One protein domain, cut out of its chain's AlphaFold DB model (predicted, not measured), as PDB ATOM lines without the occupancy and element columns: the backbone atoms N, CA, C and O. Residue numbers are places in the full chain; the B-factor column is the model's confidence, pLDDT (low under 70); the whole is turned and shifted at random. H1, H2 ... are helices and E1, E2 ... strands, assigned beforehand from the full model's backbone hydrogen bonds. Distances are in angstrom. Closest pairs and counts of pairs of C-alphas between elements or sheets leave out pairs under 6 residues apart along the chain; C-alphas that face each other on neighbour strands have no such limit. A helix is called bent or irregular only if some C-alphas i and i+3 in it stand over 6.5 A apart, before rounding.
ATOM      1  N   PRO A  44      89.059  78.241 118.966       32.84
ATOM      2  CA  PRO A  44      87.614  78.249 119.107       32.84
ATOM      3  C   PRO A  44      87.308  79.143 120.303       32.84
ATOM      4  O   PRO A  44      87.644  78.852 121.449       32.84
ATOM      5  N   VAL A  45      86.781  80.308 119.965       43.25
ATOM      6  CA  VAL A  45      86.330  81.351 120.871       43.25
ATOM      7  C   VAL A  45      85.250  80.719 121.787       43.25
ATOM      8  O   VAL A  45      84.799  79.601 121.538       43.25
ATOM      9  N   TYR A  46      84.795  81.423 122.827       48.44
ATOM     10  CA  TYR A  46      83.534  81.158 123.551       48.44
ATOM     11  C   TYR A  46      83.628  80.324 124.839       48.44
ATOM     12  O   TYR A  46      83.380  79.122 124.870       48.44
ATOM     13  N   ALA A  47      83.868  81.009 125.960       34.66
ATOM     14  CA  ALA A  47      83.631  80.453 127.288       34.66
ATOM     15  C   ALA A  47      82.233  80.846 127.795       34.66
ATOM     16  O   ALA A  47      81.871  82.020 127.887       34.66
ATOM     17  N   ARG A  48      81.443  79.826 128.140       35.22
ATOM     18  CA  ARG A  48      80.212  79.930 128.927       35.22
ATOM     19  C   ARG A  48      80.539  80.594 130.259       35.22
ATOM     20  O   ARG A  48      81.430  80.140 130.966       35.22
ATOM     21  N   LYS A  49      79.794  81.655 130.570       37.97
ATOM     22  CA  LYS A  49      79.753  82.377 131.848       37.97
ATOM     23  C   LYS A  49      80.219  81.501 133.033       37.97
ATOM     24  O   LYS A  49      79.516  80.574 133.424       37.97
ATOM     25  N   LEU A  50      81.345  81.910 133.623       42.16
ATOM     26  CA  LEU A  50      81.781  81.685 135.009       42.16
ATOM     27  C   LEU A  50      82.438  80.337 135.385       42.16
ATOM     28  O   LEU A  50      81.809  79.288 135.503       42.16
ATOM     29  N   ALA A  51      83.720  80.485 135.739       42.38
ATOM     30  CA  ALA A  51      84.516  79.782 136.752       42.38
ATOM     31  C   ALA A  51      84.796  78.275 136.590       42.38
ATOM     32  O   ALA A  51      85.945  77.884 136.726       42.38
ATOM     33  N   GLY A  52      83.810  77.424 136.290       43.06
ATOM     34  CA  GLY A  52      84.004  75.963 136.352       43.06
ATOM     35  C   GLY A  52      84.558  75.318 135.075       43.06
ATOM     36  O   GLY A  52      85.365  74.396 135.135       43.06
ATOM     37  N   HIS A  53      84.130  75.787 133.898       41.22
ATOM     38  CA  HIS A  53      84.546  75.204 132.610       41.22
ATOM     39  C   HIS A  53      85.761  75.885 131.979       41.22
ATOM     40  O   HIS A  53      86.433  75.278 131.147       41.22
ATOM     41  N   ALA A  54      86.058  77.120 132.376       47.06
ATOM     42  CA  ALA A  54      87.176  77.866 131.819       47.06
ATOM     43  C   ALA A  54      88.526  77.258 132.234       47.06
ATOM     44  O   ALA A  54      89.409  77.154 131.396       47.06
ATOM     45  N   GLU A  55      88.655  76.758 133.466       49.47
ATOM     46  CA  GLU A  55      89.857  76.041 133.917       49.47
ATOM     47  C   GLU A  55      90.028  74.681 133.213       49.47
ATOM     48  O   GLU A  55      91.147  74.279 132.900       49.47
ATOM     49  N   ALA A  56      88.921  73.999 132.891       50.34
ATOM     50  CA  ALA A  56      88.943  72.714 132.189       50.34
ATOM     51  C   ALA A  56      89.416  72.830 130.727       50.34
ATOM     52  O   ALA A  56      90.032  71.901 130.209       50.34
ATOM     53  N   ILE A  57      89.125  73.954 130.062       44.78
ATOM     54  CA  ILE A  57      89.531  74.216 128.671       44.78
ATOM     55  C   ILE A  57      90.857  74.996 128.618       44.78
ATOM     56  O   ILE A  57      91.685  74.753 127.742       44.78
ATOM     57  N   PHE A  58      91.087  75.891 129.582       51.44
ATOM     58  CA  PHE A  58      92.296  76.699 129.728       51.44
ATOM     59  C   PHE A  58      92.908  76.508 131.124       51.44
ATOM     60  O   PHE A  58      92.704  77.339 132.018       51.44
ATOM     61  N   PRO A  59      93.707  75.442 131.320       56.62
ATOM     62  CA  PRO A  59      94.426  75.235 132.569       56.62
ATOM     63  C   PRO A  59      95.276  76.468 132.922       56.62
ATOM     64  O   PRO A  59      96.050  76.960 132.088       56.62
ATOM     65  N   GLY A  60      95.121  76.974 134.149       55.53
ATOM     66  CA  GLY A  60      95.860  78.134 134.664       55.53
ATOM     67  C   GLY A  60      95.198  79.504 134.462       55.53
ATOM     68  O   GLY A  60      95.877  80.520 134.636       55.53
ATOM     69  N   LEU A  61      93.910  79.563 134.093       58.56
ATOM     70  CA  LEU A  61      93.121  80.797 134.189       58.56
ATOM     71  C   LEU A  61      92.912  81.163 135.667       58.56
ATOM     72  O   LEU A  61      92.228  80.454 136.398       58.56
ATOM     73  N   ASN A  62      93.467  82.298 136.090       58.03
ATOM     74  CA  ASN A  62      93.510  82.702 137.499       58.03
ATOM     75  C   ASN A  62      92.532  83.841 137.843       58.03
ATOM     76  O   ASN A  62      92.490  84.282 138.992       58.03
ATOM     77  N   GLY A  63      91.757  84.339 136.873       57.31
ATOM     78  CA  GLY A  63      90.750  85.374 137.107       57.31
ATOM     79  C   GLY A  63      90.156  85.982 135.837       57.31
ATOM     80  O   GLY A  63      90.671  85.797 134.735       57.31
ATOM     81  N   VAL A  64      89.072  86.738 136.020       55.88
ATOM     82  CA  VAL A  64      88.443  87.574 134.990       55.88
ATOM     83  C   VAL A  64      88.612  89.028 135.401       55.88
ATOM     84  O   VAL A  64      88.181  89.423 136.483       55.88
ATOM     85  N   GLU A  65      89.237  89.824 134.545       56.78
ATOM     86  CA  GLU A  65      89.457  91.249 134.754       56.78
ATOM     87  C   GLU A  65      88.647  92.049 133.730       56.78
ATOM     88  O   GLU A  65      88.594  91.741 132.541       56.78
ATOM     89  N   SER A  66      87.998  93.119 134.179       62.06
ATOM     90  CA  SER A  66      87.445  94.106 133.256       62.06
ATOM     91  C   SER A  66      88.555  95.067 132.845       62.06
ATOM     92  O   SER A  66      89.272  95.602 133.691       62.06
ATOM     93  N   SER A  67      88.669  95.350 131.548       68.75
ATOM     94  CA  SER A  67      89.537  96.439 131.080       68.75
ATOM     95  C   SER A  67      88.950  97.832 131.332       68.75
ATOM     96  O   SER A  67      89.646  98.829 131.150       68.75
ATOM     97  N   PHE A  68      87.691  97.895 131.766       74.44
ATOM     98  CA  PHE A  68      86.958  99.112 132.084       74.44
ATOM     99  C   PHE A  68      86.753  99.241 133.594       74.44
ATOM    100  O   PHE A  68      86.430  98.264 134.275       74.44
ATOM    101  N   THR A  69      86.885 100.462 134.107       78.88
ATOM    102  CA  THR A  69      86.390 100.813 135.444       78.88
ATOM    103  C   THR A  69      84.864 100.719 135.489       78.88
ATOM    104  O   THR A  69      84.207 100.716 134.452       78.88
ATOM    105  N   GLU A  70      84.266 100.687 136.677       78.25
ATOM    106  CA  GLU A  70      82.803 100.625 136.816       78.25
ATOM    107  C   GLU A  70      82.059 101.771 136.086       78.25
ATOM    108  O   GLU A  70      81.135 101.481 135.322       78.25
ATOM    109  N   PRO A  71      82.479 103.053 136.173       80.75
ATOM    110  CA  PRO A  71      81.870 104.115 135.367       80.75
ATOM    111  C   PRO A  71      82.025 103.910 133.853       80.75
ATOM    112  O   PRO A  71      81.105 104.203 133.089       80.75
ATOM    113  N   GLN A  72      83.171 103.385 133.404       81.62
ATOM    114  CA  GLN A  72      83.400 103.067 131.992       81.62
ATOM    115  C   GLN A  72      82.519 101.900 131.534       81.62
ATOM    116  O   GLN A  72      81.983 101.950 130.431       81.62
ATOM    117  N   LEU A  73      82.313 100.887 132.381       78.44
ATOM    118  CA  LEU A  73      81.419  99.764 132.105       78.44
ATOM    119  C   LEU A  73      79.985 100.235 131.881       78.44
ATOM    120  O   LEU A  73      79.389  99.876 130.871       78.44
ATOM    121  N   HIS A  74      79.456 101.093 132.757       79.50
ATOM    122  CA  HIS A  74      78.118 101.660 132.573       79.50
ATOM    123  C   HIS A  74      77.985 102.418 131.245       79.50
ATOM    124  O   HIS A  74      77.020 102.206 130.507       79.50
ATOM    125  N   ALA A  75      78.971 103.254 130.903       84.75
ATOM    126  CA  ALA A  75      78.972 103.997 129.645       84.75
ATOM    127  C   ALA A  75      79.064 103.074 128.412       84.75
ATOM    128  O   ALA A  75      78.362 103.291 127.424       84.75
ATOM    129  N   VAL A  76      79.883 102.020 128.480       81.31
ATOM    130  CA  VAL A  76      80.007 101.005 127.425       81.31
ATOM    131  C   VAL A  76      78.709 100.219 127.246       81.31
ATOM    132  O   VAL A  76      78.255 100.038 126.116       81.31
ATOM    133  N   THR A  77      78.083  99.773 128.334       79.81
ATOM    134  CA  THR A  77      76.799  99.069 128.269       79.81
ATOM    135  C   THR A  77      75.726  99.953 127.642       79.81
ATOM    136  O   THR A  77      75.022  99.495 126.745       79.81
ATOM    137  N   ALA A  78      75.637 101.225 128.042       84.44
ATOM    138  CA  ALA A  78      74.705 102.173 127.436       84.44
ATOM    139  C   ALA A  78      74.950 102.338 125.925       84.44
ATOM    140  O   ALA A  78      74.004 102.257 125.142       84.44
ATOM    141  N   ALA A  79      76.213 102.471 125.506       87.25
ATOM    142  CA  ALA A  79      76.578 102.568 124.095       87.25
ATOM    143  C   ALA A  79      76.212 101.308 123.290       87.25
ATOM    144  O   ALA A  79      75.728 101.422 122.168       87.25
ATOM    145  N   ILE A  80      76.380 100.106 123.856       84.75
ATOM    146  CA  ILE A  80      75.951  98.854 123.208       84.75
ATOM    147  C   ILE A  80      74.435  98.807 123.043       84.75
ATOM    148  O   ILE A  80      73.950  98.412 121.983       84.75
ATOM    149  N   VAL A  81      73.679  99.203 124.071       86.00
ATOM    150  CA  VAL A  81      72.214  99.253 123.981       86.00
ATOM    151  C   VAL A  81      71.778 100.233 122.891       86.00
ATOM    152  O   VAL A  81      70.916  99.884 122.085       86.00
ATOM    153  N   ALA A  82      72.391 101.417 122.827       89.62
ATOM    154  CA  ALA A  82      72.136 102.392 121.771       89.62
ATOM    155  C   ALA A  82      72.448 101.808 120.384       89.62
ATOM    156  O   ALA A  82      71.553 101.709 119.545       89.62
ATOM    157  N   LEU A  83      73.672 101.308 120.170       88.50
ATOM    158  CA  LEU A  83      74.082 100.688 118.907       88.50
ATOM    159  C   LEU A  83      73.137  99.568 118.473       88.50
ATOM    160  O   LEU A  83      72.764  99.499 117.305       88.50
ATOM    161  N   ARG A  84      72.703  98.717 119.409       88.94
ATOM    162  CA  ARG A  84      71.751  97.642 119.124       88.94
ATOM    163  C   ARG A  84      70.400  98.174 118.660       88.94
ATOM    164  O   ARG A  84      69.849  97.652 117.700       88.94
ATOM    165  N   ARG A  85      69.879  99.232 119.286       91.00
ATOM    166  CA  ARG A  85      68.616  99.854 118.858       91.00
ATOM    167  C   ARG A  85      68.692 100.363 117.419       91.00
ATOM    168  O   ARG A  85      67.761 100.107 116.656       91.00
ATOM    169  N   HIS A  86      69.788 101.034 117.051       93.12
ATOM    170  CA  HIS A  86      70.013 101.492 115.672       93.12
ATOM    171  C   HIS A  86      70.184 100.310 114.711       93.12
ATOM    172  O   HIS A  86      69.566 100.291 113.653       93.12
ATOM    173  N   MET A  87      70.948  99.291 115.107       93.62
ATOM    174  CA  MET A  87      71.206  98.091 114.307       93.62
ATOM    175  C   MET A  87      69.931  97.295 114.003       93.62
ATOM    176  O   MET A  87      69.753  96.832 112.878       93.62
ATOM    177  N   ASP A  88      69.040  97.174 114.985       92.75
ATOM    178  CA  ASP A  88      67.747  96.494 114.859       92.75
ATOM    179  C   ASP A  88      66.679  97.370 114.173       92.75
ATOM    180  O   ASP A  88      65.547  96.937 113.975       92.75
ATOM    181  N   GLY A  89      67.030  98.601 113.795       92.00
ATOM    182  CA  GLY A  89      66.189  99.473 112.986       92.00
ATOM    183  C   GLY A  89      65.086 100.219 113.745       92.00
ATOM    184  O   GLY A  89      64.057 100.563 113.171       92.00
ATOM    185  N   HIS A  90      65.271 100.487 115.041       89.62
ATOM    186  CA  HIS A  90      64.276 101.221 115.843       89.62
ATOM    187  C   HIS A  90      64.207 102.717 115.495       89.62
ATOM    188  O   HIS A  90      63.217 103.383 115.788       89.62
ATOM    189  N   THR A  91      65.287 103.256 114.935       82.19
ATOM    190  CA  THR A  91      65.514 104.696 114.708       82.19
ATOM    191  C   THR A  91      65.990 105.006 113.287       82.19
ATOM    192  O   THR A  91      65.994 106.164 112.881       82.19
ATOM    193  N   ALA A  92      66.383 103.982 112.535       87.56
ATOM    194  CA  ALA A  92      66.926 104.036 111.183       87.56
ATOM    195  C   ALA A  92      66.609 102.699 110.482       87.56
ATOM    196  O   ALA A  92      66.089 101.796 111.135       87.56
ATOM    197  N   PRO A  93      66.886 102.521 109.179       93.81
ATOM    198  CA  PRO A  93      66.834 101.191 108.576       93.81
ATOM    199  C   PRO A  93      67.741 100.206 109.338       93.81
ATOM    200  O   PRO A  93      68.846 100.599 109.723       93.81
ATOM    201  N   PRO A  94      67.310  98.948 109.554       96.88
ATOM    202  CA  PRO A  94      68.143  97.953 110.219       96.88
ATOM    203  C   PRO A  94      69.411  97.677 109.407       96.88
ATOM    204  O   PRO A  94      69.442  97.870 108.187       96.88
ATOM    205  N   LEU A  95      70.451  97.177 110.077       97.50
ATOM    206  CA  LEU A  95      71.732  96.877 109.439       97.50
ATOM    207  C   LEU A  95      71.561  95.929 108.245       97.50
ATOM    208  O   LEU A  95      72.191  96.145 107.213       97.50
ATOM    209  N   SER A  96      70.673  94.936 108.342       97.75
ATOM    210  CA  SER A  96      70.394  94.027 107.228       97.75
ATOM    211  C   SER A  96      69.976  94.767 105.948       97.75
ATOM    212  O   SER A  96      70.537  94.527 104.880       97.75
ATOM    213  N   ALA A  97      69.067  95.738 106.065       97.50
ATOM    214  CA  ALA A  97      68.591  96.542 104.944       97.50
ATOM    215  C   ALA A  97      69.691  97.451 104.370       97.50
ATOM    216  O   ALA A  97      69.761  97.648 103.155       97.50
ATOM    217  N   LEU A  98      70.577  97.985 105.221       97.50
ATOM    218  CA  LEU A  98      71.740  98.755 104.767       97.50
ATOM    219  C   LEU A  98      72.688  97.885 103.929       97.50
ATOM    220  O   LEU A  98      73.117  98.325 102.861       97.50
ATOM    221  N   ILE A  99      72.944  96.646 104.362       97.88
ATOM    222  CA  ILE A  99      73.806  95.691 103.646       97.88
ATOM    223  C   ILE A  99      73.230  95.375 102.272       97.88
ATOM    224  O   ILE A  99      73.940  95.495 101.273       97.88
ATOM    225  N   VAL A 100      71.941  95.031 102.207       97.12
ATOM    226  CA  VAL A 100      71.245  94.754 100.941       97.12
ATOM    227  C   VAL A 100      71.347  95.955 100.000       97.12
ATOM    228  O   VAL A 100      71.761  95.809  98.847       97.12
ATOM    229  N   ARG A 101      71.058  97.160 100.511       96.50
ATOM    230  CA  ARG A 101      71.134  98.408  99.743       96.50
ATOM    231  C   ARG A 101      72.533  98.659  99.189       96.50
ATOM    232  O   ARG A 101      72.663  98.992  98.016       96.50
ATOM    233  N   HIS A 102      73.579  98.521 100.004       97.00
ATOM    234  CA  HIS A 102      74.959  98.746  99.559       97.00
ATOM    235  C   HIS A 102      75.422  97.694  98.557       97.00
ATOM    236  O   HIS A 102      76.091  98.035  97.580       97.00
ATOM    237  N   PHE A 103      75.036  96.434  98.762       95.69
ATOM    238  CA  PHE A 103      75.347  95.353  97.833       95.69
ATOM    239  C   PHE A 103      74.756  95.639  96.448       95.69
ATOM    240  O   PHE A 103      75.486  95.662  95.457       95.69
ATOM    241  N   GLN A 104      73.461  95.956  96.388       93.00
ATOM    242  CA  GLN A 104      72.758  96.280  95.143       93.00
ATOM    243  C   GLN A 104      73.187  97.635  94.550       93.00
ATOM    244  O   GLN A 104      73.175  97.816  93.335       93.00
ATOM    245  N   GLY A 105      73.597  98.582  95.395       89.88
ATOM    246  CA  GLY A 105      73.969  99.952  95.036       89.88
ATOM    247  C   GLY A 105      75.424 100.157  94.599       89.88
ATOM    248  O   GLY A 105      75.873 101.300  94.539       89.88
ATOM    249  N   GLY A 106      76.171  99.087  94.308       81.44
ATOM    250  CA  GLY A 106      77.510  99.174  93.705       81.44
ATOM    251  C   GLY A 106      78.671  98.632  94.543       81.44
ATOM    252  O   GLY A 106      79.825  98.793  94.142       81.44
ATOM    253  N   ALA A 107      78.413  98.001  95.694       83.38
ATOM    254  CA  ALA A 107      79.422  97.180  96.375       83.38
ATOM    255  C   ALA A 107      79.469  95.732  95.848       83.38
ATOM    256  O   ALA A 107      80.508  95.082  95.970       83.38
ATOM    257  N   GLY A 108      78.381  95.248  95.238       77.94
ATOM    258  CA  GLY A 108      78.326  93.938  94.597       77.94
ATOM    259  C   GLY A 108      79.385  93.785  93.490       77.94
ATOM    260  O   GLY A 108      79.668  94.754  92.779       77.94
ATOM    261  N   PRO A 109      79.984  92.591  93.332       86.00
ATOM    262  CA  PRO A 109      79.602  91.325  93.971       86.00
ATOM    263  C   PRO A 109      80.199  91.068  95.373       86.00
ATOM    264  O   PRO A 109      79.992  89.980  95.900       86.00
ATOM    265  N   SER A 110      80.908  92.018  96.001       92.56
ATOM    266  CA  SER A 110      81.496  91.811  97.340       92.56
ATOM    267  C   SER A 110      80.484  92.066  98.460       92.56
ATOM    268  O   SER A 110      80.070  93.204  98.716       92.56
ATOM    269  N   PHE A 111      80.117  91.002  99.174       94.75
ATOM    270  CA  PHE A 111      79.282  91.074 100.369       94.75
ATOM    271  C   PHE A 111      80.029  91.728 101.530       94.75
ATOM    272  O   PHE A 111      79.453  92.561 102.234       94.75
ATOM    273  N   LEU A 112      81.326  91.435 101.692       94.56
ATOM    274  CA  LEU A 112      82.126  92.029 102.762       94.56
ATOM    275  C   LEU A 112      82.195  93.549 102.628       94.56
ATOM    276  O   LEU A 112      82.015  94.270 103.608       94.56
ATOM    277  N   ARG A 113      82.406  94.060 101.413       94.50
ATOM    278  CA  ARG A 113      82.447  95.504 101.165       94.50
ATOM    279  C   ARG A 113      81.113  96.176 101.487       94.50
ATOM    280  O   ARG A 113      81.111  97.272 102.050       94.50
ATOM    281  N   ALA A 114      79.992  95.538 101.146       96.06
ATOM    282  CA  ALA A 114      78.663  96.030 101.503       96.06
ATOM    283  C   ALA A 114      78.466  96.056 103.027       96.06
ATOM    284  O   ALA A 114      78.007  97.059 103.575       96.06
ATOM    285  N   LEU A 115      78.879  94.991 103.716       95.50
ATOM    286  CA  LEU A 115      78.826  94.864 105.170       95.50
ATOM    287  C   LEU A 115      79.647  95.940 105.887       95.50
ATOM    288  O   LEU A 115      79.127  96.613 106.779       95.50
ATOM    289  N   LEU A 116      80.900  96.152 105.483       94.31
ATOM    290  CA  LEU A 116      81.779  97.139 106.112       94.31
ATOM    291  C   LEU A 116      81.229  98.563 105.957       94.31
ATOM    292  O   LEU A 116      81.127  99.284 106.946       94.31
ATOM    293  N   ARG A 117      80.765  98.928 104.755       94.94
ATOM    294  CA  ARG A 117      80.112 100.228 104.502       94.94
ATOM    295  C   ARG A 117      78.835 100.415 105.314       94.94
ATOM    296  O   ARG A 117      78.583 101.482 105.853       94.94
ATOM    297  N   SER A 118      78.036  99.362 105.440       96.62
ATOM    298  CA  SER A 118      76.807  99.404 106.240       96.62
ATOM    299  C   SER A 118      77.094  99.581 107.728       96.62
ATOM    300  O   SER A 118      76.332 100.237 108.434       96.62
ATOM    301  N   THR A 119      78.211  99.025 108.199       93.75
ATOM    302  CA  THR A 119      78.683  99.210 109.575       93.75
ATOM    303  C   THR A 119      79.112 100.650 109.815       93.75
ATOM    304  O   THR A 119      78.759 101.219 110.842       93.75
ATOM    305  N   GLU A 120      79.823 101.265 108.869       93.62
ATOM    306  CA  GLU A 120      80.175 102.690 108.932       93.62
ATOM    307  C   GLU A 120      78.927 103.582 108.969       93.62
ATOM    308  O   GLU A 120      78.831 104.440 109.842       93.62
ATOM    309  N   ASP A 121      77.944 103.341 108.093       94.88
ATOM    310  CA  ASP A 121      76.672 104.083 108.071       94.88
ATOM    311  C   ASP A 121      75.908 103.958 109.402       94.88
ATOM    312  O   ASP A 121      75.377 104.944 109.926       94.88
ATOM    313  N   LEU A 122      75.854 102.745 109.963       94.38
ATOM    314  CA  LEU A 122      75.237 102.473 111.263       94.38
ATOM    315  C   LEU A 122      75.950 103.244 112.382       94.38
ATOM    316  O   LEU A 122      75.297 103.875 113.217       94.38
ATOM    317  N   LEU A 123      77.284 103.191 112.399       92.69
ATOM    318  CA  LEU A 123      78.103 103.895 113.377       92.69
ATOM    319  C   LEU A 123      77.922 105.412 113.257       92.69
ATOM    320  O   LEU A 123      77.690 106.054 114.277       92.69
ATOM    321  N   ASP A 124      77.970 105.984 112.048       93.25
ATOM    322  CA  ASP A 124      77.744 107.419 111.811       93.25
ATOM    323  C   ASP A 124      76.382 107.854 112.352       93.25
ATOM    324  O   ASP A 124      76.289 108.793 113.144       93.25
ATOM    325  N   THR A 125      75.332 107.114 111.986       92.88
ATOM    326  CA  THR A 125      73.954 107.405 112.392       92.88
ATOM    327  C   THR A 125      73.815 107.383 113.912       92.88
ATOM    328  O   THR A 125      73.318 108.344 114.503       92.88
ATOM    329  N   CYS A 126      74.304 106.322 114.562       92.50
ATOM    330  CA  CYS A 126      74.250 106.189 116.015       92.50
ATOM    331  C   CYS A 126      75.041 107.302 116.713       92.50
ATOM    332  O   CYS A 126      74.544 107.924 117.649       92.50
ATOM    333  N   MET A 127      76.264 107.572 116.263       91.94
ATOM    334  CA  MET A 127      77.163 108.532 116.902       91.94
ATOM    335  C   MET A 127      76.728 109.986 116.703       91.94
ATOM    336  O   MET A 127      76.962 110.814 117.579       91.94
ATOM    337  N   ARG A 128      76.075 110.321 115.586       90.56
ATOM    338  CA  ARG A 128      75.478 111.651 115.391       90.56
ATOM    339  C   ARG A 128      74.206 111.839 116.207       90.56
ATOM    340  O   ARG A 128      73.978 112.937 116.708       90.56
ATOM    341  N   ALA A 129      73.389 110.794 116.331       90.75
ATOM    342  CA  ALA A 129      72.175 110.832 117.139       90.75
ATOM    343  C   ALA A 129      72.487 110.885 118.643       90.75
ATOM    344  O   ALA A 129      71.780 111.552 119.395       90.75
ATOM    345  N   GLU A 130      73.550 110.201 119.074       91.75
ATOM    346  CA  GLU A 130      73.920 110.047 120.482       91.75
ATOM    347  C   GLU A 130      75.429 110.296 120.704       91.75
ATOM    348  O   GLU A 130      76.182 109.367 121.034       91.75
ATOM    349  N   PRO A 131      75.910 111.551 120.545       90.69
ATOM    350  CA  PRO A 131      77.339 111.875 120.593       90.69
ATOM    351  C   PRO A 131      78.034 111.472 121.894       90.69
ATOM    352  O   PRO A 131      79.211 111.113 121.888       90.69
ATOM    353  N   GLN A 132      77.312 111.450 123.015       89.69
ATOM    354  CA  GLN A 132      77.833 111.016 124.311       89.69
ATOM    355  C   GLN A 132      78.398 109.581 124.299       89.69
ATOM    356  O   GLN A 132      79.234 109.239 125.140       89.69
ATOM    357  N   HIS A 133      77.989 108.739 123.345       90.94
ATOM    358  CA  HIS A 133      78.449 107.354 123.233       90.94
ATOM    359  C   HIS A 133      79.731 107.182 122.412       90.94
ATOM    360  O   HIS A 133      80.348 106.123 122.495       90.94
ATOM    361  N   ILE A 134      80.195 108.205 121.687       91.38
ATOM    362  CA  ILE A 134      81.335 108.080 120.762       91.38
ATOM    363  C   ILE A 134      82.601 107.566 121.462       91.38
ATOM    364  O   ILE A 134      83.264 106.665 120.954       91.38
ATOM    365  N   ALA A 135      82.919 108.083 122.654       88.88
ATOM    366  CA  ALA A 135      84.107 107.657 123.400       88.88
ATOM    367  C   ALA A 135      84.032 106.189 123.850       88.88
ATOM    368  O   ALA A 135      85.037 105.480 123.841       88.88
ATOM    369  N   ALA A 136      82.835 105.731 124.223       86.94
ATOM    370  CA  ALA A 136      82.591 104.351 124.614       86.94
ATOM    371  C   ALA A 136      82.628 103.406 123.400       86.94
ATOM    372  O   ALA A 136      83.159 102.305 123.507       86.94
ATOM    373  N   ILE A 137      82.133 103.847 122.239       87.12
ATOM    374  CA  ILE A 137      82.203 103.108 120.967       87.12
ATOM    375  C   ILE A 137      83.655 102.979 120.487       87.12
ATOM    376  O   ILE A 137      84.093 101.884 120.141       87.12
ATOM    377  N   ASP A 138      84.440 104.057 120.540       86.19
ATOM    378  CA  ASP A 138      85.885 104.011 120.279       86.19
ATOM    379  C   ASP A 138      86.583 103.009 121.216       86.19
ATOM    380  O   ASP A 138      87.320 102.126 120.772       86.19
ATOM    381  N   ALA A 139      86.286 103.075 122.514       80.06
ATOM    382  CA  ALA A 139      86.853 102.173 123.509       80.06
ATOM    383  C   ALA A 139      86.449 100.699 123.306       80.06
ATOM    384  O   ALA A 139      87.276  99.806 123.517       80.06
ATOM    385  N   LEU A 140      85.215 100.437 122.860       77.81
ATOM    386  CA  LEU A 140      84.726  99.099 122.519       77.81
ATOM    387  C   LEU A 140      85.597  98.443 121.453       77.81
ATOM    388  O   LEU A 140      86.043  97.309 121.647       77.81
ATOM    389  N   PHE A 141      85.892  99.157 120.366       77.31
ATOM    390  CA  PHE A 141      86.763  98.633 119.319       77.31
ATOM    391  C   PHE A 141      88.218  98.503 119.800       77.31
ATOM    392  O   PHE A 141      88.850  97.495 119.502       77.31
ATOM    393  N   ARG A 142      88.740  99.432 120.617       76.19
ATOM    394  CA  ARG A 142      90.144  99.402 121.095       76.19
ATOM    395  C   ARG A 142      90.508  98.237 122.013       76.19
ATOM    396  O   ARG A 142      91.611  97.713 121.917       76.19
ATOM    397  N   VAL A 143      89.644  97.912 122.970       67.50
ATOM    398  CA  VAL A 143      90.022  97.093 124.137       67.50
ATOM    399  C   VAL A 143      89.682  95.618 123.968       67.50
ATOM    400  O   VAL A 143      90.412  94.745 124.425       67.50
ATOM    401  N   ALA A 144      88.519  95.360 123.385       52.59
ATOM    402  CA  ALA A 144      87.731  94.175 123.698       52.59
ATOM    403  C   ALA A 144      87.026  93.624 122.452       52.59
ATOM    404  O   ALA A 144      87.020  92.424 122.195       52.59
ATOM    405  N   GLY A 145      86.449  94.522 121.650       52.31
ATOM    406  CA  GLY A 145      85.696  94.185 120.452       52.31
ATOM    407  C   GLY A 145      86.537  94.113 119.186       52.31
ATOM    408  O   GLY A 145      86.118  93.445 118.263       52.31
ATOM    409  N   GLY A 146      87.709  94.741 119.105       57.38
ATOM    410  CA  GLY A 146      88.442  94.834 117.842       57.38
ATOM    411  C   GLY A 146      88.797  93.483 117.210       57.38
ATOM    412  O   GLY A 146      88.463  93.226 116.055       57.38
ATOM    413  N   GLU A 147      89.449  92.605 117.970       59.19
ATOM    414  CA  GLU A 147      89.875  91.290 117.474       59.19
ATOM    415  C   GLU A 147      88.698  90.321 117.367       59.19
ATOM    416  O   GLU A 147      88.542  89.675 116.340       59.19
ATOM    417  N   GLY A 148      87.807  90.290 118.364       67.50
ATOM    418  CA  GLY A 148      86.600  89.461 118.307       67.50
ATOM    419  C   GLY A 148      85.671  89.842 117.150       67.50
ATOM    420  O   GLY A 148      85.120  88.970 116.493       67.50
ATOM    421  N   PHE A 149      85.536  91.134 116.848       72.69
ATOM    422  CA  PHE A 149      84.736  91.636 115.728       72.69
ATOM    423  C   PHE A 149      85.428  91.416 114.377       72.69
ATOM    424  O   PHE A 149      84.760  91.101 113.394       72.69
ATOM    425  N   ARG A 150      86.765  91.507 114.320       76.56
ATOM    426  CA  ARG A 150      87.543  91.060 113.153       76.56
ATOM    427  C   ARG A 150      87.293  89.582 112.882       76.56
ATOM    428  O   ARG A 150      86.934  89.236 111.765       76.56
ATOM    429  N   ASP A 151      87.436  88.741 113.897       73.50
ATOM    430  CA  ASP A 151      87.284  87.294 113.781       73.50
ATOM    431  C   ASP A 151      85.824  86.917 113.463       73.50
ATOM    432  O   ASP A 151      85.587  86.031 112.643       73.50
ATOM    433  N   LEU A 152      84.845  87.644 114.024       78.00
ATOM    434  CA  LEU A 152      83.427  87.554 113.658       78.00
ATOM    435  C   LEU A 152      83.246  87.720 112.148       78.00
ATOM    436  O   LEU A 152      82.673  86.865 111.474       78.00
ATOM    437  N   ILE A 153      83.780  88.812 111.610       83.81
ATOM    438  CA  ILE A 153      83.651  89.146 110.195       83.81
ATOM    439  C   ILE A 153      84.419  88.148 109.326       83.81
ATOM    440  O   ILE A 153      83.861  87.617 108.370       83.81
ATOM    441  N   GLN A 154      85.671  87.856 109.668       80.50
ATOM    442  CA  GLN A 154      86.558  86.998 108.884       80.50
ATOM    443  C   GLN A 154      86.069  85.547 108.821       80.50
ATOM    444  O   GLN A 154      86.140  84.902 107.772       80.50
ATOM    445  N   HIS A 155      85.603  85.003 109.945       76.56
ATOM    446  CA  HIS A 155      85.260  83.586 110.039       76.56
ATOM    447  C   HIS A 155      83.784  83.297 109.784       76.56
ATOM    448  O   HIS A 155      83.480  82.192 109.332       76.56
ATOM    449  N   TYR A 156      82.892  84.264 110.019       81.44
ATOM    450  CA  TYR A 156      81.450  84.063 109.890       81.44
ATOM    451  C   TYR A 156      80.840  84.977 108.829       81.44
ATOM    452  O   TYR A 156      80.325  84.485 107.826       81.44
ATOM    453  N   GLU A 157      80.927  86.298 108.992       87.06
ATOM    454  CA  GLU A 157      80.086  87.195 108.184       87.06
ATOM    455  C   GLU A 157      80.503  87.291 106.716       87.06
ATOM    456  O   GLU A 157      79.643  87.360 105.839       87.06
ATOM    457  N   ALA A 158      81.801  87.223 106.413       88.50
ATOM    458  CA  ALA A 158      82.294  87.242 105.036       88.50
ATOM    459  C   ALA A 158      81.820  86.032 104.210       88.50
ATOM    460  O   ALA A 158      81.770  86.095 102.986       88.50
ATOM    461  N   ARG A 159      81.447  84.929 104.874       87.38
ATOM    462  CA  ARG A 159      80.961  83.698 104.234       87.38
ATOM    463  C   ARG A 159      79.436  83.640 104.137       87.38
ATOM    464  O   ARG A 159      78.913  82.765 103.447       87.38
ATOM    465  N   ALA A 160      78.728  84.560 104.796       90.12
ATOM    466  CA  ALA A 160      77.287  84.467 105.003       90.12
ATOM    467  C   ALA A 160      76.497  84.387 103.688       90.12
ATOM    468  O   ALA A 160      75.566  83.590 103.590       90.12
ATOM    469  N   LEU A 161      76.874  85.168 102.666       92.94
ATOM    470  CA  LEU A 161      76.186  85.148 101.369       92.94
ATOM    471  C   LEU A 161      76.410  83.833 100.614       92.94
ATOM    472  O   LEU A 161      75.443  83.229 100.161       92.94
ATOM    473  N   ALA A 162      77.656  83.364 100.515       90.44
ATOM    474  CA  ALA A 162      77.969  82.097  99.851       90.44
ATOM    475  C   ALA A 162      77.221  80.920 100.502       90.44
ATOM    476  O   ALA A 162      76.653  80.078  99.810       90.44
ATOM    477  N   GLN A 163      77.152  80.910 101.834       88.88
ATOM    478  CA  GLN A 163      76.421  79.899 102.601       88.88
ATOM    479  C   GLN A 163      74.908  79.991 102.387       88.88
ATOM    480  O   GLN A 163      74.255  78.971 102.173       88.88
ATOM    481  N   ALA A 164      74.348  81.206 102.373       91.62
ATOM    482  CA  ALA A 164      72.932  81.414 102.085       91.62
ATOM    483  C   ALA A 164      72.552  80.922 100.676       91.62
ATOM    484  O   ALA A 164      71.512  80.286 100.520       91.62
ATOM    485  N   ILE A 165      73.406  81.159  99.673       92.00
ATOM    486  CA  ILE A 165      73.223  80.658  98.299       92.00
ATOM    487  C   ILE A 165      73.271  79.126  98.259       92.00
ATOM    488  O   ILE A 165      72.460  78.503  97.576       92.00
ATOM    489  N   ALA A 166      74.184  78.512  99.013       89.69
ATOM    490  CA  ALA A 166      74.306  77.058  99.114       89.69
ATOM    491  C   ALA A 166      73.159  76.392  99.903       89.69
ATOM    492  O   ALA A 166      73.075  75.165  99.944       89.69
ATOM    493  N   GLY A 167      72.274  77.173 100.533       85.81
ATOM    494  CA  GLY A 167      71.239  76.652 101.426       85.81
ATOM    495  C   GLY A 167      71.805  76.069 102.726       85.81
ATOM    496  O   GLY A 167      71.137  75.275 103.387       85.81
ATOM    497  N   GLU A 168      73.032  76.443 103.091       84.25
ATOM    498  CA  GLU A 168      73.685  75.999 104.315       84.25
ATOM    499  C   GLU A 168      73.294  76.903 105.481       84.25
ATOM    500  O   GLU A 168      73.404  78.130 105.417       84.25
ATOM    501  N   ASP A 169      72.874  76.290 106.588       65.94
ATOM    502  CA  ASP A 169      72.598  77.024 107.812       65.94
ATOM    503  C   ASP A 169      73.798  76.928 108.751       65.94
ATOM    504  O   ASP A 169      74.036  75.914 109.407       65.94
ATOM    505  N   VAL A 170      74.571  78.014 108.829       58.62
ATOM    506  CA  VAL A 170      75.598  78.122 109.859       58.62
ATOM    507  C   VAL A 170      74.913  78.305 111.196       58.62
ATOM    508  O   VAL A 170      74.277  79.328 111.484       58.62
ATOM    509  N   VAL A 171      75.074  77.299 112.041       57.88
ATOM    510  CA  VAL A 171      74.909  77.464 113.473       57.88
ATOM    511  C   VAL A 171      76.036  78.396 113.892       57.88
ATOM    512  O   VAL A 171      77.196  77.984 113.948       57.88
ATOM    513  N   PHE A 172      75.705  79.673 114.133       59.06
ATOM    514  CA  PHE A 172      76.554  80.514 114.973       59.06
ATOM    515  C   PHE A 172      76.871  79.636 116.176       59.06
ATOM    516  O   PHE A 172      75.905  79.115 116.751       59.06
ATOM    517  N   PRO A 173      78.150  79.367 116.495       52.56
ATOM    518  CA  PRO A 173      78.464  78.521 117.632       52.56
ATOM    519  C   PRO A 173      77.659  79.005 118.848       52.56
ATOM    520  O   PRO A 173      77.153  80.133 118.859       52.56
ATOM    521  N   ASP A 174      77.498  78.195 119.889       48.34
ATOM    522  CA  ASP A 174      76.985  78.739 121.151       48.34
ATOM    523  C   ASP A 174      78.108  79.567 121.794       48.34
ATOM    524  O   ASP A 174      78.800  79.190 122.737       48.34
ATOM    525  N   ILE A 175      78.359  80.683 121.123       48.38
ATOM    526  CA  ILE A 175      79.201  81.795 121.464       48.38
ATOM    527  C   ILE A 175      78.595  82.326 122.739       48.38
ATOM    528  O   ILE A 175      77.381  82.435 122.792       48.38
ATOM    529  N   LEU A 176      79.356  82.555 123.801       44.78
ATOM    530  CA  LEU A 176      78.782  83.055 125.063       44.78
ATOM    531  C   LEU A 176      79.498  84.308 125.570       44.78
ATOM    532  O   LEU A 176      78.947  85.020 126.407       44.78
ATOM    533  N   ALA A 177      80.664  84.624 124.994       43.25
ATOM    534  CA  ALA A 177      81.287  85.942 124.995       43.25
ATOM    535  C   ALA A 177      82.469  85.990 124.013       43.25
ATOM    536  O   ALA A 177      83.171  84.993 123.829       43.25
ATOM    537  N   PHE A 178      82.692  87.159 123.397       49.81
ATOM    538  CA  PHE A 178      84.023  87.504 122.909       49.81
ATOM    539  C   PHE A 178      84.873  87.758 124.131       49.81
ATOM    540  O   PHE A 178      84.572  88.620 124.945       49.81
ATOM    541  N   VAL A 179      85.883  86.937 124.300       47.62
ATOM    542  CA  VAL A 179      86.716  86.942 125.478       47.62
ATOM    543  C   VAL A 179      88.130  86.967 124.963       47.62
ATOM    544  O   VAL A 179      88.513  86.063 124.219       47.62
ATOM    545  N   ASN A 180      88.890  87.995 125.330       52.62
ATOM    546  CA  ASN A 180      90.309  87.981 125.035       52.62
ATOM    547  C   ASN A 180      91.060  87.404 126.233       52.62
ATOM    548  O   ASN A 180      90.866  87.827 127.372       52.62
ATOM    549  N   MET A 181      91.887  86.403 125.965       53.06
ATOM    550  CA  MET A 181      92.767  85.798 126.953       53.06
ATOM    551  C   MET A 181      94.097  86.533 126.926       53.06
ATOM    552  O   MET A 181      94.702  86.711 125.867       53.06
ATOM    553  N   HIS A 182      94.554  86.935 128.102       55.22
ATOM    554  CA  HIS A 182      95.801  87.654 128.273       55.22
ATOM    555  C   HIS A 182      96.709  86.928 129.254       55.22
ATOM    556  O   HIS A 182      96.252  86.275 130.192       55.22
ATOM    557  N   GLU A 183      98.011  87.098 129.052       59.75
ATOM    558  CA  GLU A 183      99.031  86.631 129.978       59.75
ATOM    559  C   GLU A 183      99.684  87.841 130.662       59.75
ATOM    560  O   GLU A 183      99.870  88.901 130.061       59.75
ATOM    561  N   ARG A 184     100.016  87.726 131.949       61.38
ATOM    562  CA  ARG A 184     100.874  88.695 132.643       61.38
ATOM    563  C   ARG A 184     101.924  87.980 133.467       61.38
ATOM    564  O   ARG A 184     101.677  86.904 133.995       61.38
ATOM    565  N   GLN A 185     103.069  88.627 133.640       67.06
ATOM    566  CA  GLN A 185     104.026  88.229 134.663       67.06
ATOM    567  C   GLN A 185     103.592  88.823 136.003       67.06
ATOM    568  O   GLN A 185     103.441  90.039 136.127       67.06
ATOM    569  N   ALA A 186     103.389  87.968 136.996       65.06
ATOM    570  CA  ALA A 186     103.081  88.353 138.368       65.06
ATOM    571  C   ALA A 186     103.969  87.566 139.335       65.06
ATOM    572  O   ALA A 186     104.522  86.530 138.972       65.06
ATOM    573  N   ARG A 187     104.129  88.060 140.565       69.81
ATOM    574  CA  ARG A 187     104.799  87.298 141.624       69.81
ATOM    575  C   ARG A 187     103.771  86.506 142.423       69.81
ATOM    576  O   ARG A 187     102.733  87.060 142.777       69.81
ATOM    577  N   ASP A 188     104.050  85.237 142.692       77.12
ATOM    578  CA  ASP A 188     103.220  84.408 143.568       77.12
ATOM    579  C   ASP A 188     103.398  84.765 145.058       77.12
ATOM    580  O   ASP A 188     104.150  85.675 145.420       77.12
ATOM    581  N   ALA A 189     102.695  84.045 145.938       80.06
ATOM    582  CA  ALA A 189     102.756  84.257 147.387       80.06
ATOM    583  C   ALA A 189     104.157  84.002 147.985       80.06
ATOM    584  O   ALA A 189     104.431  84.418 149.110       80.06
ATOM    585  N   GLN A 190     105.045  83.341 147.242       87.31
ATOM    586  CA  GLN A 190     106.423  83.024 147.600       87.31
ATOM    587  C   GLN A 190     107.428  83.987 146.939       87.31
ATOM    588  O   GLN A 190     108.634  83.870 147.154       87.31
ATOM    589  N   GLY A 191     106.949  84.965 146.163       80.75
ATOM    590  CA  GLY A 191     107.765  85.968 145.484       80.75
ATOM    591  C   GLY A 191     108.387  85.502 144.165       80.75
ATOM    592  O   GLY A 191     109.188  86.252 143.598       80.75
ATOM    593  N   GLN A 192     108.040  84.314 143.659       83.69
ATOM    594  CA  GLN A 192     108.529  83.802 142.378       83.69
ATOM    595  C   GLN A 192     107.720  84.375 141.215       83.69
ATOM    596  O   GLN A 192     106.509  84.560 141.311       83.69
ATOM    597  N   TRP A 193     108.394  84.664 140.100       74.94
ATOM    598  CA  TRP A 193     107.726  85.100 138.877       74.94
ATOM    599  C   TRP A 193     106.945  83.945 138.257       74.94
ATOM    600  O   TRP A 193     107.502  82.877 138.005       74.94
ATOM    601  N   ARG A 194     105.671  84.190 137.965       72.69
ATOM    602  CA  ARG A 194     104.786  83.283 137.245       72.69
ATOM    603  C   ARG A 194     104.051  84.012 136.131       72.69
ATOM    604  O   ARG A 194     103.663  85.174 136.274       72.69
ATOM    605  N   THR A 195     103.789  83.282 135.054       67.06
ATOM    606  CA  THR A 195     102.827  83.697 134.039       67.06
ATOM    607  C   THR A 195     101.421  83.402 134.556       67.06
ATOM    608  O   THR A 195     101.065  82.249 134.784       67.06
ATOM    609  N   GLU A 196     100.615  84.438 134.753       65.12
ATOM    610  CA  GLU A 196      99.191  84.316 135.052       65.12
ATOM    611  C   GLU A 196      98.380  84.531 133.784       65.12
ATOM    612  O   GLU A 196      98.605  85.507 133.065       65.12
ATOM    613  N   ARG A 197      97.402  83.655 133.547       60.28
ATOM    614  CA  ARG A 197      96.404  83.852 132.499       60.28
ATOM    615  C   ARG A 197      95.165  84.490 133.100       60.28
ATOM    616  O   ARG A 197      94.685  84.039 134.141       60.28
ATOM    617  N   TYR A 198      94.654  85.522 132.449       54.25
ATOM    618  CA  TYR A 198      93.420  86.187 132.837       54.25
ATOM    619  C   TYR A 198      92.549  86.459 131.623       54.25
ATOM    620  O   TYR A 198      93.015  86.624 130.494       54.25
ATOM    621  N   GLU A 199      91.259  86.499 131.895       55.44
ATOM    622  CA  GLU A 199      90.233  86.821 130.931       55.44
ATOM    623  C   GLU A 199      89.991  88.331 130.927       55.44
ATOM    624  O   GLU A 199      89.843  88.914 131.998       55.44
ATOM    625  N   VAL A 200      89.898  88.970 129.761       56.06
ATOM    626  CA  VAL A 200      89.341  90.321 129.658       56.06
ATOM    627  C   VAL A 200      87.884  90.234 129.234       56.06
ATOM    628  O   VAL A 200      87.570  89.879 128.095       56.06
ATOM    629  N   TRP A 201      86.992  90.581 130.167       51.78
ATOM    630  CA  TRP A 201      85.557  90.605 129.902       51.78
ATOM    631  C   TRP A 201      85.234  91.662 128.848       51.78
ATOM    632  O   TRP A 201      85.525  92.851 129.027       51.78
ATOM    633  N   CYS A 202      84.596  91.225 127.764       54.62
ATOM    634  CA  CYS A 202      84.088  92.107 126.727       54.62
ATOM    635  C   CYS A 202      82.556  92.034 126.735       54.62
ATOM    636  O   CYS A 202      81.996  90.944 126.603       54.62
ATOM    637  N   PRO A 203      81.839  93.165 126.781       48.69
ATOM    638  CA  PRO A 203      80.372  93.181 126.722       48.69
ATOM    639  C   PRO A 203      79.794  92.785 125.343       48.69
ATOM    640  O   PRO A 203      78.621  93.006 125.058       48.69
ATOM    641  N   GLY A 204      80.608  92.191 124.467       57.22
ATOM    642  CA  GLY A 204      80.337  92.007 123.049       57.22
ATOM    643  C   GLY A 204      79.457  90.818 122.677       57.22
ATOM    644  O   GLY A 204      79.183  90.686 121.497       57.22
ATOM    645  N   TYR A 205      79.004  89.957 123.601       62.72
ATOM    646  CA  TYR A 205      78.235  88.766 123.206       62.72
ATOM    647  C   TYR A 205      76.910  89.104 122.513       62.72
ATOM    648  O   TYR A 205      76.674  88.718 121.367       62.72
ATOM    649  N   ASP A 206      76.053  89.845 123.213       68.50
ATOM    650  CA  ASP A 206      74.713  90.161 122.722       68.50
ATOM    651  C   ASP A 206      74.783  91.042 121.474       68.50
ATOM    652  O   ASP A 206      73.995  90.869 120.545       68.50
ATOM    653  N   PHE A 207      75.764  91.948 121.433       76.00
ATOM    654  CA  PHE A 207      76.035  92.776 120.266       76.00
ATOM    655  C   PHE A 207      76.488  91.935 119.067       76.00
ATOM    656  O   PHE A 207      75.919  92.070 117.992       76.00
ATOM    657  N   ALA A 208      77.451  91.029 119.253       76.88
ATOM    658  CA  ALA A 208      77.951  90.142 118.205       76.88
ATOM    659  C   ALA A 208      76.867  89.255 117.617       76.88
ATOM    660  O   ALA A 208      76.762  89.112 116.405       76.88
ATOM    661  N   LYS A 209      76.049  88.667 118.493       78.25
ATOM    662  CA  LYS A 209      74.946  87.804 118.095       78.25
ATOM    663  C   LYS A 209      73.920  88.577 117.280       78.25
ATOM    664  O   LYS A 209      73.490  88.093 116.238       78.25
ATOM    665  N   ALA A 210      73.549  89.771 117.734       84.12
ATOM    666  CA  ALA A 210      72.626  90.623 116.998       84.12
ATOM    667  C   ALA A 210      73.236  91.076 115.656       84.12
ATOM    668  O   ALA A 210      72.577  90.985 114.627       84.12
ATOM    669  N   TYR A 211      74.519  91.444 115.629       88.38
ATOM    670  CA  TYR A 211      75.235  91.801 114.403       88.38
ATOM    671  C   TYR A 211      75.274  90.647 113.387       88.38
ATOM    672  O   TYR A 211      74.911  90.827 112.224       88.38
ATOM    673  N   HIS A 212      75.620  89.440 113.838       87.00
ATOM    674  CA  HIS A 212      75.587  88.220 113.028       87.00
ATOM    675  C   HIS A 212      74.187  87.935 112.467       87.00
ATOM    676  O   HIS A 212      74.022  87.608 111.291       87.00
ATOM    677  N   GLN A 213      73.147  88.094 113.292       89.19
ATOM    678  CA  GLN A 213      71.759  87.923 112.857       89.19
ATOM    679  C   GLN A 213      71.388  88.897 111.732       89.19
ATOM    680  O   GLN A 213      70.761  88.478 110.758       89.19
ATOM    681  N   GLN A 214      71.811  90.161 111.823       94.25
ATOM    682  CA  GLN A 214      71.583  91.156 110.771       94.25
ATOM    683  C   GLN A 214      72.322  90.803 109.472       94.25
ATOM    684  O   GLN A 214      71.732  90.866 108.392       94.25
ATOM    685  N   CYS A 215      73.580  90.363 109.563       93.38
ATOM    686  CA  CYS A 215      74.360  89.932 108.399       93.38
ATOM    687  C   CYS A 215      73.717  88.723 107.704       93.38
ATOM    688  O   CYS A 215      73.553  88.716 106.484       93.38
ATOM    689  N   ARG A 216      73.265  87.725 108.473       91.81
ATOM    690  CA  ARG A 216      72.550  86.562 107.927       91.81
ATOM    691  C   ARG A 216      71.206  86.917 107.314       91.81
ATOM    692  O   ARG A 216      70.846  86.335 106.293       91.81
ATOM    693  N   ALA A 217      70.463  87.836 107.923       94.88
ATOM    694  CA  ALA A 217      69.206  88.312 107.360       94.88
ATOM    695  C   ALA A 217      69.437  88.945 105.979       94.88
ATOM    696  O   ALA A 217      68.772  88.552 105.023       94.88
ATOM    697  N   ALA A 218      70.447  89.813 105.849       96.31
ATOM    698  CA  ALA A 218      70.829  90.398 104.563       96.31
ATOM    699  C   ALA A 218      71.266  89.344 103.537       96.31
ATOM    700  O   ALA A 218      70.820  89.367 102.393       96.31
ATOM    701  N   ALA A 219      72.120  88.399 103.940       94.44
ATOM    702  CA  ALA A 219      72.603  87.332 103.067       94.44
ATOM    703  C   ALA A 219      71.453  86.478 102.504       94.44
ATOM    704  O   ALA A 219      71.408  86.202 101.305       94.44
ATOM    705  N   ARG A 220      70.497  86.099 103.361       93.94
ATOM    706  CA  ARG A 220      69.299  85.344 102.968       93.94
ATOM    707  C   ARG A 220      68.396  86.142 102.034       93.94
ATOM    708  O   ARG A 220      67.887  85.576 101.073       93.94
ATOM    709  N   GLU A 221      68.210  87.433 102.298       95.38
ATOM    710  CA  GLU A 221      67.421  88.311 101.432       95.38
ATOM    711  C   GLU A 221      68.043  88.424 100.035       95.38
ATOM    712  O   GLU A 221      67.346  88.252  99.037       95.38
ATOM    713  N   LEU A 222      69.362  88.626  99.949       94.69
ATOM    714  CA  LEU A 222      70.080  88.679  98.673       94.69
ATOM    715  C   LEU A 222      69.992  87.354  97.903       94.69
ATOM    716  O   LEU A 222      69.684  87.366  96.710       94.69
ATOM    717  N   ALA A 223      70.205  86.219  98.577       93.25
ATOM    718  CA  ALA A 223      70.088  84.896  97.963       93.25
ATOM    719  C   ALA A 223      68.658  84.632  97.446       93.25
ATOM    720  O   ALA A 223      68.476  84.190  96.312       93.25
ATOM    721  N   ALA A 224      67.632  84.975  98.235       92.44
ATOM    722  CA  ALA A 224      66.230  84.870  97.824       92.44
ATOM    723  C   ALA A 224      65.874  85.824  96.668       92.44
ATOM    724  O   ALA A 224      65.035  85.495  95.832       92.44
ATOM    725  N   GLY A 225      66.536  86.982  96.592       90.25
ATOM    726  CA  GLY A 225      66.404  87.969  95.519       90.25
ATOM    727  C   GLY A 225      67.052  87.570  94.187       90.25
ATOM    728  O   GLY A 225      67.083  88.387  93.268       90.25
ATOM    729  N   GLY A 226      67.574  86.344  94.063       85.81
ATOM    730  CA  GLY A 226      68.156  85.823  92.824       85.81
ATOM    731  C   GLY A 226      69.652  86.094  92.657       85.81
ATOM    732  O   GLY A 226      70.191  85.863  91.572       85.81
ATOM    733  N   VAL A 227      70.348  86.556  93.704       83.19
ATOM    734  CA  VAL A 227      71.817  86.590  93.706       83.19
ATOM    735  C   VAL A 227      72.327  85.155  93.799       83.19
ATOM    736  O   VAL A 227      72.225  84.518  94.841       83.19
ATOM    737  N   ILE A 228      72.868  84.646  92.692       76.12
ATOM    738  CA  ILE A 228      73.350  83.260  92.570       76.12
ATOM    739  C   ILE A 228      74.876  83.127  92.644       76.12
ATOM    740  O   ILE A 228      75.390  82.012  92.657       76.12
ATOM    741  N   VAL A 229      75.612  84.244  92.690       78.62
ATOM    742  CA  VAL A 229      77.079  84.249  92.781       78.62
ATOM    743  C   VAL A 229      77.523  85.176  93.906       78.62
ATOM    744  O   VAL A 229      77.191  86.360  93.908       78.62
ATOM    745  N   ALA A 230      78.305  84.627  94.833       82.25
ATOM    746  CA  ALA A 230      79.136  85.376  95.768       82.25
ATOM    747  C   ALA A 230      80.597  85.295  95.313       82.25
ATOM    748  O   ALA A 230      80.983  84.335  94.639       82.25
ATOM    749  N   LEU A 231      81.411  86.281  95.690       88.69
ATOM    750  CA  LEU A 231      82.854  86.166  95.507       88.69
ATOM    751  C   LEU A 231      83.416  85.018  96.368       88.69
ATOM    752  O   LEU A 231      82.914  84.782  97.474       88.69
ATOM    753  N   PRO A 232      84.461  84.310  95.899       89.31
ATOM    754  CA  PRO A 232      85.238  83.417  96.748       89.31
ATOM    755  C   PRO A 232      85.756  84.160  97.979       89.31
ATOM    756  O   PRO A 232      86.053  85.357  97.919       89.31
ATOM    757  N   LEU A 233      85.904  83.453  99.100       86.81
ATOM    758  CA  LEU A 233      86.340  84.088 100.340       86.81
ATOM    759  C   LEU A 233      87.706  84.757 100.181       86.81
ATOM    760  O   LEU A 233      87.915  85.838 100.717       86.81
ATOM    761  N   GLU A 234      88.628  84.138  99.447       90.62
ATOM    762  CA  GLU A 234      89.955  84.696  99.193       90.62
ATOM    763  C   GLU A 234      89.873  86.086  98.543       90.62
ATOM    764  O   GLU A 234      90.669  86.960  98.875       90.62
ATOM    765  N   GLU A 235      88.879  86.313  97.679       92.12
ATOM    766  CA  GLU A 235      88.628  87.604  97.033       92.12
ATOM    767  C   GLU A 235      87.886  88.582  97.951       92.12
ATOM    768  O   GLU A 235      88.231  89.762  97.985       92.12
ATOM    769  N   GLU A 236      86.912  88.113  98.743       90.75
ATOM    770  CA  GLU A 236      86.258  88.944  99.768       90.75
ATOM    771  C   GLU A 236      87.291  89.500 100.755       90.75
ATOM    772  O   GLU A 236      87.272  90.687 101.078       90.75
ATOM    773  N   MET A 237      88.243  88.671 101.194       89.19
ATOM    774  CA  MET A 237      89.261  89.056 102.174       89.19
ATOM    775  C   MET A 237      90.215  90.147 101.685       89.19
ATOM    776  O   MET A 237      90.786  90.843 102.521       89.19
ATOM    777  N   LEU A 238      90.323  90.387 100.374       90.50
ATOM    778  CA  LEU A 238      91.070  91.532  99.839       90.50
ATOM    779  C   LEU A 238      90.438  92.883 100.210       90.50
ATOM    780  O   LEU A 238      91.124  93.901 100.209       90.50
ATOM    781  N   TYR A 239      89.142  92.903 100.533       90.19
ATOM    782  CA  TYR A 239      88.432  94.108 100.969       90.19
ATOM    783  C   TYR A 239      88.451  94.303 102.484       90.19
ATOM    784  O   TYR A 239      87.984  95.336 102.968       90.19
ATOM    785  N   MET A 240      88.969  93.335 103.242       88.25
ATOM    786  CA  MET A 240      89.112  93.478 104.682       88.25
ATOM    787  C   MET A 240      90.277  94.433 104.979       88.25
ATOM    788  O   MET A 240      91.395  94.175 104.534       88.25
ATOM    789  N   PRO A 241      90.069  95.523 105.741       84.31
ATOM    790  CA  PRO A 241      91.173  96.366 106.174       84.31
ATOM    791  C   PRO A 241      92.212  95.538 106.937       84.31
ATOM    792  O   PRO A 241      91.847  94.794 107.851       84.31
ATOM    793  N   GLU A 242      93.499  95.730 106.622       77.81
ATOM    794  CA  GLU A 242      94.623  95.046 107.292       77.81
ATOM    795  C   GLU A 242      94.532  95.148 108.821       77.81
ATOM    796  O   GLU A 242      94.887  94.229 109.555       77.81
ATOM    797  N   ASN A 243      94.003  96.275 109.302       76.38
ATOM    798  CA  ASN A 243      93.663  96.479 110.696       76.38
ATOM    799  C   ASN A 243      92.244  97.043 110.834       76.38
ATOM    800  O   ASN A 243      92.040  98.251 110.976       76.38
ATOM    801  N   LEU A 244      91.257  96.146 110.829       76.31
ATOM    802  CA  LEU A 244      89.842  96.484 111.008       76.31
ATOM    803  C   LEU A 244      89.560  97.260 112.310       76.31
ATOM    804  O   LEU A 244      88.670  98.106 112.367       76.31
ATOM    805  N   VAL A 245      90.346  97.017 113.358       73.31
ATOM    806  CA  VAL A 245      90.216  97.729 114.635       73.31
ATOM    807  C   VAL A 245      90.633  99.184 114.489       73.31
ATOM    808  O   VAL A 245      89.918 100.097 114.906       73.31
ATOM    809  N   ALA A 246      91.790  99.412 113.865       75.19
ATOM    810  CA  ALA A 246      92.260 100.755 113.563       75.19
ATOM    811  C   ALA A 246      91.254 101.482 112.670       75.19
ATOM    812  O   ALA A 246      90.965 102.643 112.923       75.19
ATOM    813  N   HIS A 247      90.664 100.786 111.699       83.19
ATOM    814  CA  HIS A 247      89.653 101.341 110.805       83.19
ATOM    815  C   HIS A 247      88.469 101.967 111.564       83.19
ATOM    816  O   HIS A 247      88.238 103.174 111.465       83.19
ATOM    817  N   PHE A 248      87.773 101.197 112.410       83.38
ATOM    818  CA  PHE A 248      86.607 101.715 113.141       83.38
ATOM    819  C   PHE A 248      86.965 102.701 114.261       83.38
ATOM    820  O   PHE A 248      86.209 103.637 114.528       83.38
ATOM    821  N   THR A 249      88.130 102.554 114.894       79.31
ATOM    822  CA  THR A 249      88.589 103.527 115.905       79.31
ATOM    823  C   THR A 249      88.969 104.867 115.276       79.31
ATOM    824  O   THR A 249      88.668 105.920 115.841       79.31
ATOM    825  N   HIS A 250      89.573 104.859 114.083       85.00
ATOM    826  CA  HIS A 250      89.859 106.078 113.331       85.00
ATOM    827  C   HIS A 250      88.566 106.762 112.887       85.00
ATOM    828  O   HIS A 250      88.450 107.980 113.011       85.00
ATOM    829  N   PHE A 251      87.573 105.978 112.456       86.62
ATOM    830  CA  PHE A 251      86.244 106.475 112.116       86.62
ATOM    831  C   PHE A 251      85.575 107.192 113.302       86.62
ATOM    832  O   PHE A 251      85.228 108.371 113.202       86.62
ATOM    833  N   ALA A 252      85.473 106.523 114.456       86.25
ATOM    834  CA  ALA A 252      84.875 107.097 115.664       86.25
ATOM    835  C   ALA A 252      85.637 108.343 116.153       86.25
ATOM    836  O   ALA A 252      85.029 109.360 116.494       86.25
ATOM    837  N   THR A 253      86.974 108.299 116.130       84.06
ATOM    838  CA  THR A 253      87.824 109.436 116.517       84.06
ATOM    839  C   THR A 253      87.649 110.623 115.572       84.06
ATOM    840  O   THR A 253      87.517 111.758 116.029       84.06
ATOM    841  N   GLY A 254      87.615 110.379 114.260       85.94
ATOM    842  CA  GLY A 254      87.397 111.418 113.257       85.94
ATOM    843  C   GLY A 254      86.057 112.122 113.452       85.94
ATOM    844  O   GLY A 254      86.006 113.353 113.474       85.94
ATOM    845  N   LEU A 255      84.989 111.356 113.688       86.19
ATOM    846  CA  LEU A 255      83.666 111.916 113.951       86.19
ATOM    847  C   LEU A 255      83.623 112.709 115.267       86.19
ATOM    848  O   LEU A 255      83.072 113.809 115.296       86.19
ATOM    849  N   ALA A 256      84.258 112.207 116.334       84.62
ATOM    850  CA  ALA A 256      84.370 112.930 117.603       84.62
ATOM    851  C   ALA A 256      85.016 114.309 117.411       84.62
ATOM    852  O   ALA A 256      84.495 115.317 117.884       84.62
ATOM    853  N   LEU A 257      86.140 114.364 116.687       82.69
ATOM    854  CA  LEU A 257      86.865 115.607 116.422       82.69
ATOM    855  C   LEU A 257      86.046 116.580 115.566       82.69
ATOM    856  O   LEU A 257      86.067 117.786 115.820       82.69
ATOM    857  N   GLN A 258      85.297 116.080 114.582       85.12
ATOM    858  CA  GLN A 258      84.383 116.910 113.793       85.12
ATOM    859  C   GLN A 258      83.301 117.539 114.679       85.12
ATOM    860  O   GLN A 258      83.106 118.749 114.642       85.12
ATOM    861  N   LEU A 259      82.641 116.752 115.529       81.56
ATOM    862  CA  LEU A 259      81.582 117.260 116.405       81.56
ATOM    863  C   LEU A 259      82.118 118.220 117.481       81.56
ATOM    864  O   LEU A 259      81.494 119.244 117.749       81.56
ATOM    865  N   LEU A 260      83.301 117.951 118.042       76.38
ATOM    866  CA  LEU A 260      83.953 118.839 119.012       76.38
ATOM    867  C   LEU A 260      84.443 120.158 118.389       76.38
ATOM    868  O   LEU A 260      84.480 121.178 119.073       76.38
ATOM    869  N   SER A 261      84.824 120.158 117.107       74.06
ATOM    870  CA  SER A 261      85.321 121.356 116.406       74.06
ATOM    871  C   SER A 261      84.218 122.267 115.856       74.06
ATOM    872  O   SER A 261      84.466 123.455 115.648       74.06
TER     873      SER A 261
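AT A GLANCE: This is residues 44 to 261 of the 270 residues of an uncharacterized protein of Chloroflexia bacterium SDU3-3 (UniProt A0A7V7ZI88). A body of helices has one long arm: the hairpin of E2 and E3 reaches away from it, with E1 beside the half of E3 nearer the body. In the body, H4, H5a and H9 form a loose up-and-down bundle, each running against the one before it; H2 crosses H5a, while H3 and H6 pack on the long H7. The 218 printed residues hold nine named helices and three named strands, in the order H1 E1 H2 H3 H4 H5 H6 E2 E3 H7 H8 H9, mostly helix, with a mixed sheet ordered E1 E3 E2. The whole is compact, with a radius of gyration of the C-alphas of 18.9 A and spans of 66 by 46 by 29 A.

HOW THE PARTS SIT: H1, residues 54 to 57, only grazes the strongly twisted sheet of E1, residues 61 to 66, E3, residues 193 to 201, and E2, residues 179 to 187. E1 and E3 are parallel, with N 62 and O 197 2.9 A apart; E2 and E3 are an antiparallel hairpin, with N 184 and O 196 2.9 A apart, both within hydrogen-bond range. H5, residues 131 to 155, was assigned as one helix by its hydrogen bonds but is bent, C-alphas 144 and 147 being 7.2 A apart; its arms H5a, 131 to 144, and H5b, 147 to 155, are about perpendicular at 75 degrees. H2, residues 70 to 87, touches H5a with residues 72 to 80 alone, about perpendicular at 76 degrees; the closest C-alphas, of Val 76 and Ala 136, are 5.1 A apart. H3, residues 95 to 107, touches the hub H4, residues 111 to 129, closest at the C-alphas of His 102 and Ala 114, 5.0 A. H9, residues 244 to 261, touches H5a at a shallow tilt of 23 degrees, opposite ways, closest at the C-alphas of Asp 138 and Thr 249, 5.2 A. H6, residues 157 to 165, touches H7, residues 204 to 224, closest at the C-alphas of Leu 161 and Ala 219, 4.5 A. H8, residues 233 to 239, touches residues 111 to 113 of H4 alone, closest at the C-alphas of Glu 236 and Leu 112, 6.0 A. Every O i to N i+4 pair is within hydrogen-bond range in H2, H4, H5b, H7 and H9, against 8 of 9 in H3, 7 of 10 in H5a, 3 of 5 in H6 and 1 of 3 in H8, where 3 of 4 O i to N i+3 pairs are; H1 is too short for such a pair.

IN THESE COORDINATES: H1 begins at C-alpha 54, (87.176, 77.866, 131.819), and H9, 25.8 A long, ends at C-alpha 261, (85.321, 121.356, 116.406). H7 measures 29.8 A, H4 26.9 A, H2 25.4 A, E3 24.5 A and E2 24.2 A. H3 is only just irregular, C-alphas 104 and 107 being 6.8 A apart; H5a and H6 are irregular, with C-alphas 132 and 135 7.2 A and 158 and 161 7.4 A apart.

THE WHOLE: The two C-alphas farthest apart, of Gln 190 and Gly 226, are 66.9 A apart. The printed part has no cut, and the link from H6 to E2, residues 166 to 178, is long. The mean pLDDT of the printed part is 77.8; residues 44 to 67, 143 to 148, 169 to 187 and 195 to 206 are under 70.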